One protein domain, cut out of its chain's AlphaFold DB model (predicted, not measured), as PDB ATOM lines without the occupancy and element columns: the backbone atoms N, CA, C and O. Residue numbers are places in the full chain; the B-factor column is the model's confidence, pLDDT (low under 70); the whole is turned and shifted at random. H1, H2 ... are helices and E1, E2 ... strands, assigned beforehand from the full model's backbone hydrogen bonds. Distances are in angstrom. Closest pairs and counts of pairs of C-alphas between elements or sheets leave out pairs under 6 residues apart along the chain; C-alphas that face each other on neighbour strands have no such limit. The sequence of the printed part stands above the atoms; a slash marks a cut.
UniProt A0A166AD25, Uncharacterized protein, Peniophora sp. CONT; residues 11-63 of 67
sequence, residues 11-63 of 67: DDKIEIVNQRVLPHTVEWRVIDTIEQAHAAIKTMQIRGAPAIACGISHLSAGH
ATOM      1  N   ASP A  11     482.302 446.820 407.707       61.41
ATOM      2  CA  ASP A  11     481.117 447.534 408.211       61.41
ATOM      3  C   ASP A  11     480.006 447.696 407.158       61.41
ATOM      4  O   ASP A  11     479.682 448.810 406.745       61.41
ATOM      5  N   ASP A  12     479.491 446.568 406.659       68.62
ATOM      6  CA  ASP A  12     478.438 446.522 405.631       68.62
ATOM      7  C   ASP A  12     478.849 447.049 404.247       68.62
ATOM      8  O   ASP A  12     478.013 447.379 403.417       68.62
ATOM      9  N   LYS A  13     480.141 447.106 403.931       69.00
ATOM     10  CA  LYS A  13     480.616 447.475 402.592       69.00
ATOM     11  C   LYS A  13     481.567 446.437 402.050       69.00
ATOM     12  O   LYS A  13     482.438 445.937 402.759       69.00
ATOM     13  N   ILE A  14     481.408 446.121 400.770       78.75
ATOM     14  CA  ILE A  14     482.289 445.203 400.054       78.75
ATOM     15  C   ILE A  14     483.211 446.031 399.181       78.75
ATOM     16  O   ILE A  14     482.755 446.788 398.334       78.75
ATOM     17  N   GLU A  15     484.510 445.858 399.352       84.19
ATOM     18  CA  GLU A  15     485.531 446.486 398.532       84.19
ATOM     19  C   GLU A  15     486.269 445.426 397.728       84.19
ATOM     20  O   GLU A  15     486.670 444.383 398.242       84.19
ATOM     21  N   ILE A  16     486.485 445.690 396.451       82.31
ATOM     22  CA  ILE A  16     487.169 444.773 395.545       82.31
ATOM     23  C   ILE A  16     488.464 445.420 395.078       82.31
ATOM     24  O   ILE A  16     488.505 446.627 394.836       82.31
ATOM     25  N   VAL A  17     489.527 444.631 394.941       83.19
ATOM     26  CA  VAL A  17     490.761 445.141 394.338       83.19
ATOM     27  C   VAL A  17     490.642 445.110 392.822       83.19
ATOM     28  O   VAL A  17     490.248 444.100 392.235       83.19
ATOM     29  N   ASN A  18     491.016 446.206 392.172       83.88
ATOM     30  CA  ASN A  18     491.086 446.282 390.725       83.88
ATOM     31  C   ASN A  18     492.310 445.500 390.225       83.88
ATOM     32  O   ASN A  18     493.436 445.997 390.184       83.88
ATOM     33  N   GLN A  19     492.080 444.259 389.800       78.69
ATOM     34  CA  GLN A  19     493.123 443.362 389.311       78.69
ATOM     35  C   GLN A  19     493.730 443.796 387.967       78.69
ATOM     36  O   GLN A  19     494.707 443.197 387.526       78.69
ATOM     37  N   ARG A  20     493.191 444.827 387.299       79.94
ATOM     38  CA  ARG A  20     493.714 445.318 386.010       79.94
ATOM     39  C   ARG A  20     494.950 446.195 386.157       79.94
ATOM     40  O   ARG A  20     495.731 446.285 385.218       79.94
ATOM     41  N   VAL A  21     495.076 446.879 387.292       82.00
ATOM     42  CA  VAL A  21     496.170 447.825 387.563       82.00
ATOM     43  C   VAL A  21     497.268 447.213 388.434       82.00
ATOM     44  O   VAL A  21     498.323 447.817 388.619       82.00
ATOM     45  N   LEU A  22     497.062 445.982 388.909       77.12
ATOM     46  CA  LEU A  22     498.098 445.202 389.572       77.12
ATOM     47  C   LEU A  22     499.202 444.792 388.580       77.12
ATOM     48  O   LEU A  22     498.903 444.494 387.423       77.12
ATOM     49  N   PRO A  23     500.472 444.714 389.023       82.00
ATOM     50  CA  PRO A  23     500.978 445.019 390.369       82.00
ATOM     51  C   PRO A  23     501.346 446.501 390.582       82.00
ATOM     52  O   PRO A  23     501.809 446.858 391.659       82.00
ATOM     53  N   HIS A  24     501.176 447.351 389.567       84.62
ATOM     54  CA  HIS A  24     501.646 448.741 389.578       84.62
ATOM     55  C   HIS A  24     500.878 449.627 390.564       84.62
ATOM     56  O   HIS A  24     501.481 450.462 391.233       84.62
ATOM     57  N   THR A  25     499.567 449.413 390.680       80.81
ATOM     58  CA  THR A  25     498.687 450.170 391.573       80.81
ATOM     59  C   THR A  25     497.702 449.224 392.245       80.81
ATOM     60  O   THR A  25     497.120 448.355 391.599       80.81
ATOM     61  N   VAL A  26     497.490 449.407 393.547       83.31
ATOM     62  CA  VAL A  26     496.454 448.699 394.304       83.31
ATOM     63  C   VAL A  26     495.288 449.660 394.511       83.31
ATOM     64  O   VAL A  26     495.328 450.510 395.396       83.31
ATOM     65  N   GLU A  27     494.260 449.537 393.676       83.88
ATOM     66  CA  GLU A  27     493.037 450.339 393.770       83.88
ATOM     67  C   GLU A  27     491.909 449.489 394.357       83.88
ATOM     68  O   GLU A  27     491.614 448.409 393.840       83.88
ATOM     69  N   TRP A  28     491.292 449.974 395.435       85.19
ATOM     70  CA  TRP A  28     490.121 449.360 396.060       85.19
ATOM     71  C   TRP A  28     488.871 450.113 395.634       85.19
ATOM     72  O   TRP A  28     488.846 451.343 395.651       85.19
ATOM     73  N   ARG A  29     487.837 449.373 395.244       81.25
ATOM     74  CA  ARG A  29     486.559 449.935 394.819       81.25
ATOM     75  C   ARG A  29     485.441 449.369 395.670       81.25
ATOM     76  O   ARG A  29     485.288 448.153 395.730       81.25
ATOM     77  N   VAL A  30     484.662 450.250 396.285       83.56
ATOM     78  CA  VAL A  30     483.453 449.871 397.021       83.56
ATOM     79  C   VAL A  30     482.374 449.438 396.027       83.56
ATOM     80  O   VAL A  30     482.203 450.067 394.983       83.56
ATOM     81  N   ILE A  31     481.687 448.345 396.338       78.62
ATOM     82  CA  ILE A  31     480.578 447.784 395.579       78.62
ATOM     83  C   ILE A  31     479.366 447.717 396.505       78.62
ATOM     84  O   ILE A  31     479.262 446.822 397.342       78.62
ATOM     85  N   ASP A  32     478.442 448.655 396.320       75.75
ATOM     86  CA  ASP A  32     477.208 448.736 397.110       75.75
ATOM     87  C   ASP A  32     475.999 448.098 396.400       75.75
ATOM     88  O   ASP A  32     475.003 447.781 397.043       75.75
ATOM     89  N   THR A  33     476.057 447.893 395.075       76.81
ATOM     90  CA  THR A  33     474.918 447.369 394.295       76.81
ATOM     91  C   THR A  33     475.278 446.177 393.414       76.81
ATOM     92  O   THR A  33     476.434 445.977 393.020       76.81
ATOM     93  N   ILE A  34     474.259 445.385 393.059       77.06
ATOM     94  CA  ILE A  34     474.398 444.206 392.190       77.06
ATOM     95  C   ILE A  34     474.925 444.615 390.809       77.06
ATOM     96  O   ILE A  34     475.769 443.926 390.236       77.06
ATOM     97  N   GLU A  35     474.490 445.761 390.285       79.94
ATOM     98  CA  GLU A  35     474.923 446.293 388.991       79.94
ATOM     99  C   GLU A  35     476.415 446.626 389.003       79.94
ATOM    100  O   GLU A  35     477.117 446.314 388.038       79.94
ATOM    101  N   GLN A  36     476.916 447.211 390.098       78.56
ATOM    102  CA  GLN A  36     478.336 447.515 390.253       78.56
ATOM    103  C   GLN A  36     479.180 446.235 390.298       78.56
ATOM    104  O   GLN A  36     480.209 446.160 389.623       78.56
ATOM    105  N   ALA A  37     478.721 445.190 390.995       77.25
ATOM    106  CA  ALA A  37     479.386 443.887 390.953       77.25
ATOM    107  C   ALA A  37     479.360 443.253 389.568       77.25
ATOM    108  O   ALA A  37     480.384 442.762 389.089       77.25
ATOM    109  N   HIS A  38     478.206 443.267 388.905       79.69
ATOM    110  CA  HIS A  38     478.073 442.702 387.571       79.69
ATOM    111  C   HIS A  38     478.986 443.431 386.575       79.69
ATOM    112  O   HIS A  38     479.681 442.790 385.783       79.69
ATOM    113  N   ALA A  39     479.073 444.761 386.666       81.62
ATOM    114  CA  ALA A  39     480.007 445.564 385.889       81.62
ATOM    115  C   ALA A  39     481.471 445.222 386.208       81.62
ATOM    116  O   ALA A  39     482.271 445.071 385.282       81.62
ATOM    117  N   ALA A  40     481.838 445.040 387.478       78.06
ATOM    118  CA  ALA A  40     483.197 444.677 387.882       78.06
ATOM    119  C   ALA A  40     483.628 443.293 387.360       78.06
ATOM    120  O   ALA A  40     484.747 443.133 386.861       78.06
ATOM    121  N   ILE A  41     482.727 442.307 387.398       80.56
ATOM    122  CA  ILE A  41     482.955 440.969 386.833       80.56
ATOM    123  C   ILE A  41     483.086 441.063 385.306       80.56
ATOM    124  O   ILE A  41     484.054 440.565 384.729       80.56
ATOM    125  N   LYS A  42     482.155 441.765 384.643       81.69
ATOM    126  CA  LYS A  42     482.133 441.924 383.179       81.69
ATOM    127  C   LYS A  42     483.362 442.659 382.644       81.69
ATOM    128  O   LYS A  42     483.870 442.330 381.577       81.69
ATOM    129  N   THR A  43     483.860 443.648 383.381       81.12
ATOM    130  CA  THR A  43     485.053 444.427 383.012       81.12
ATOM    131  C   THR A  43     486.365 443.751 383.413       81.12
ATOM    132  O   THR A  43     487.435 444.328 383.198       81.12
ATOM    133  N   MET A  44     486.306 442.529 383.960       74.38
ATOM    134  CA  MET A  44     487.453 441.775 384.469       74.38
ATOM    135  C   MET A  44     488.275 442.557 385.504       74.38
ATOM    136  O   MET A  44     489.483 442.345 385.615       74.38
ATOM    137  N   GLN A  45     487.637 443.464 386.254       74.62
ATOM    138  CA  GLN A  45     488.262 444.103 387.416       74.62
ATOM    139  C   GLN A  45     488.567 443.070 388.499       74.62
ATOM    140  O   GLN A  45     489.522 443.233 389.248       74.62
ATOM    141  N   ILE A  46     487.804 441.978 388.532       72.81
ATOM    142  CA  ILE A  46     488.020 440.849 389.426       72.81
ATOM    143  C   ILE A  46     487.675 439.544 388.703       72.81
ATOM    144  O   ILE A  46     486.658 439.450 388.015       72.81
ATOM    145  N   ARG A  47     488.548 438.538 388.809       71.38
ATOM    146  CA  ARG A  47     488.368 437.215 388.187       71.38
ATOM    147  C   ARG A  47     488.133 436.168 389.278       71.38
ATOM    148  O   ARG A  47     488.832 436.177 390.284       71.38
ATOM    149  N   GLY A  48     487.154 435.280 389.085       60.59
ATOM    150  CA  GLY A  48     486.821 434.218 390.050       60.59
ATOM    151  C   GLY A  48     485.847 434.623 391.165       60.59
ATOM    152  O   GLY A  48     485.952 434.118 392.276       60.59
ATOM    153  N   ALA A  49     484.896 435.523 390.887       57.28
ATOM    154  CA  ALA A  49     484.075 436.171 391.911       57.28
ATOM    155  C   ALA A  49     482.596 435.727 392.060       57.28
ATOM    156  O   ALA A  49     481.719 436.590 392.126       57.28
ATOM    157  N   PRO A  50     482.267 434.429 392.227       55.28
ATOM    158  CA  PRO A  50     480.993 434.043 392.845       55.28
ATOM    159  C   PRO A  50     480.813 434.646 394.256       55.28
ATOM    160  O   PRO A  50     479.698 434.932 394.678       55.28
ATOM    161  N   ALA A  51     481.915 434.886 394.980       55.06
ATOM    162  CA  ALA A  51     481.903 435.364 396.365       55.06
ATOM    163  C   ALA A  51     481.396 436.813 396.542       55.06
ATOM    164  O   ALA A  51     480.802 437.125 397.570       55.06
ATOM    165  N   ILE A  52     481.581 437.688 395.545       63.22
ATOM    166  CA  ILE A  52     481.127 439.092 395.614       63.22
ATOM    167  C   ILE A  52     479.605 439.161 395.505       63.22
ATOM    168  O   ILE A  52     478.965 439.874 396.272       63.22
ATOM    169  N   ALA A  53     479.025 438.378 394.589       60.47
ATOM    170  CA  ALA A  53     477.576 438.280 394.444       60.47
ATOM    171  C   ALA A  53     476.920 437.832 395.758       60.47
ATOM    172  O   ALA A  53     475.933 438.430 396.174       60.47
ATOM    173  N   CYS A  54     477.526 436.855 396.445       58.50
ATOM    174  CA  CYS A  54     477.045 436.345 397.730       58.50
ATOM    175  C   CYS A  54     477.057 437.423 398.834       58.50
ATOM    176  O   CYS A  54     476.088 437.564 399.583       58.50
ATOM    177  N   GLY A  55     478.116 438.237 398.893       60.69
ATOM    178  CA  GLY A  55     478.196 439.349 399.840       60.69
ATOM    179  C   GLY A  55     477.153 440.442 399.575       60.69
ATOM    180  O   GLY A  55     476.566 440.966 400.515       60.69
ATOM    181  N   ILE A  56     476.864 440.759 398.311       60.62
ATOM    182  CA  ILE A  56     475.874 441.795 397.965       60.62
ATOM    183  C   ILE A  56     474.453 441.324 398.255       60.62
ATOM    184  O   ILE A  56     473.630 442.104 398.724       60.62
ATOM    185  N   SER A  57     474.156 440.042 398.035       57.31
ATOM    186  CA  SER A  57     472.879 439.470 398.466       57.31
ATOM    187  C   SER A  57     472.701 439.510 399.989       57.31
ATOM    188  O   SER A  57     471.581 439.703 400.451       57.31
ATOM    189  N   HIS A  58     473.783 439.406 400.768       56.66
ATOM    190  CA  HIS A  58     473.733 439.594 402.221       56.66
ATOM    191  C   HIS A  58     473.482 441.062 402.606       56.66
ATOM    192  O   HIS A  58     472.641 441.347 403.452       56.66
ATOM    193  N   LEU A  59     474.144 441.997 401.925       54.94
ATOM    194  CA  LEU A  59     473.969 443.442 402.106       54.94
ATOM    195  C   LEU A  59     472.555 443.930 401.757       54.94
ATOM    196  O   LEU A  59     471.955 444.710 402.492       54.94
ATOM    197  N   SER A  60     471.983 443.404 400.674       52.84
ATOM    198  CA  SER A  60     470.591 443.659 400.287       52.84
ATOM    199  C   SER A  60     469.592 443.107 401.320       52.84
ATOM    200  O   SER A  60     468.572 443.737 401.608       52.84
ATOM    201  N   ALA A  61     469.913 441.971 401.956       54.56
ATOM    202  CA  ALA A  61     469.102 441.409 403.037       54.56
ATOM    203  C   ALA A  61     469.154 442.252 404.328       54.56
ATOM    204  O   ALA A  61     468.161 442.303 405.049       54.56
ATOM    205  N   GLY A  62     470.257 442.967 404.590       51.50
ATOM    206  CA  GLY A  62     470.381 443.903 405.717       51.50
ATOM    207  C   GLY A  62     469.549 445.186 405.578       51.50
ATOM    208  O   GLY A  62     469.258 445.836 406.579       51.50
ATOM    209  N   HIS A  63     469.114 445.538 404.361       48.28
ATOM    210  CA  HIS A  63     468.285 446.724 404.099       48.28
ATOM    211  C   HIS A  63     466.777 446.420 403.989       48.28
ATOM    212  O   HIS A  63     465.961 447.334 403.911       48.28
TER     213      HIS A  63
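Overview. This is residues 11 to 63 of the 67 residues of an uncharacterized protein of Peniophora sp. CONT (UniProt A0A166AD25). A hairpin of two strands, E1 and E2, has a hairpin of two helices packed against it, H1 near E2 and H2 near E1. The helices lie side by side and run opposite ways, while the loop of residues 18 to 27 and the last residues of H2 lie at opposite ends of the long axis. The printed part has 53 residues, with two named strands and two named helices in the order E1, E2, H1, H2; the sheet, E1 - E2, is antiparallel and the class is mixed, helices and strands. It is compact, with a radius of gyration of the C-alphas of 11.1 A, yet elongated in outline, spanning 36 by 22 by 15 A.

Along the chain. E1, residues 13 to 17, begins with C-alpha 13 at (480.616, 447.475, 402.592) and is 13.3 A long from first to last C-alpha. E2, residues 28 to 31, measures 9.7 A. H1, residues 34 to 42, measures 12.1 A and begins at (474.398, 444.206, 392.190). H2, residues 50 to 62, measures 19.4 A and ends with C-alpha 62 at (470.381, 443.903, 405.717).

Arrangement. E1 and E2 form an antiparallel hairpin, with 138 degrees between their directions; N 16 and O 29, 2.8 A apart, and N 31 and O 14, 2.7 A apart, are within hydrogen-bond range. The closest C-alphas of E2 and H1 are those of Ile 31 and Ala 37, 6.2 A apart. E1 and H1 are apart. The closest C-alphas of E1 and H2 are those of Ile 14 and Gly 55, 7.1 A apart. H1 and H2 form a helical hairpin and touch, H2 with residues 52 to 56 alone; their closest C-alphas, of Ile 34 and Ile 56, are 6.4 A apart. They run opposite ways at a shallow tilt of 9 degrees. In H1 and H2 every O i to N i+4 pair is within hydrogen-bond range.

Size, cuts and confidence. The two C-alphas farthest apart, those of His 24 and His 63, are 36.4 A apart. The printed part has no cut. The link E2 to H1 is tight, and the links E1 to E2 and H1 to H2 are short. Mean pLDDT of the printed part is 72.1, with residues 11 to 13 and 48 to 63 under 70.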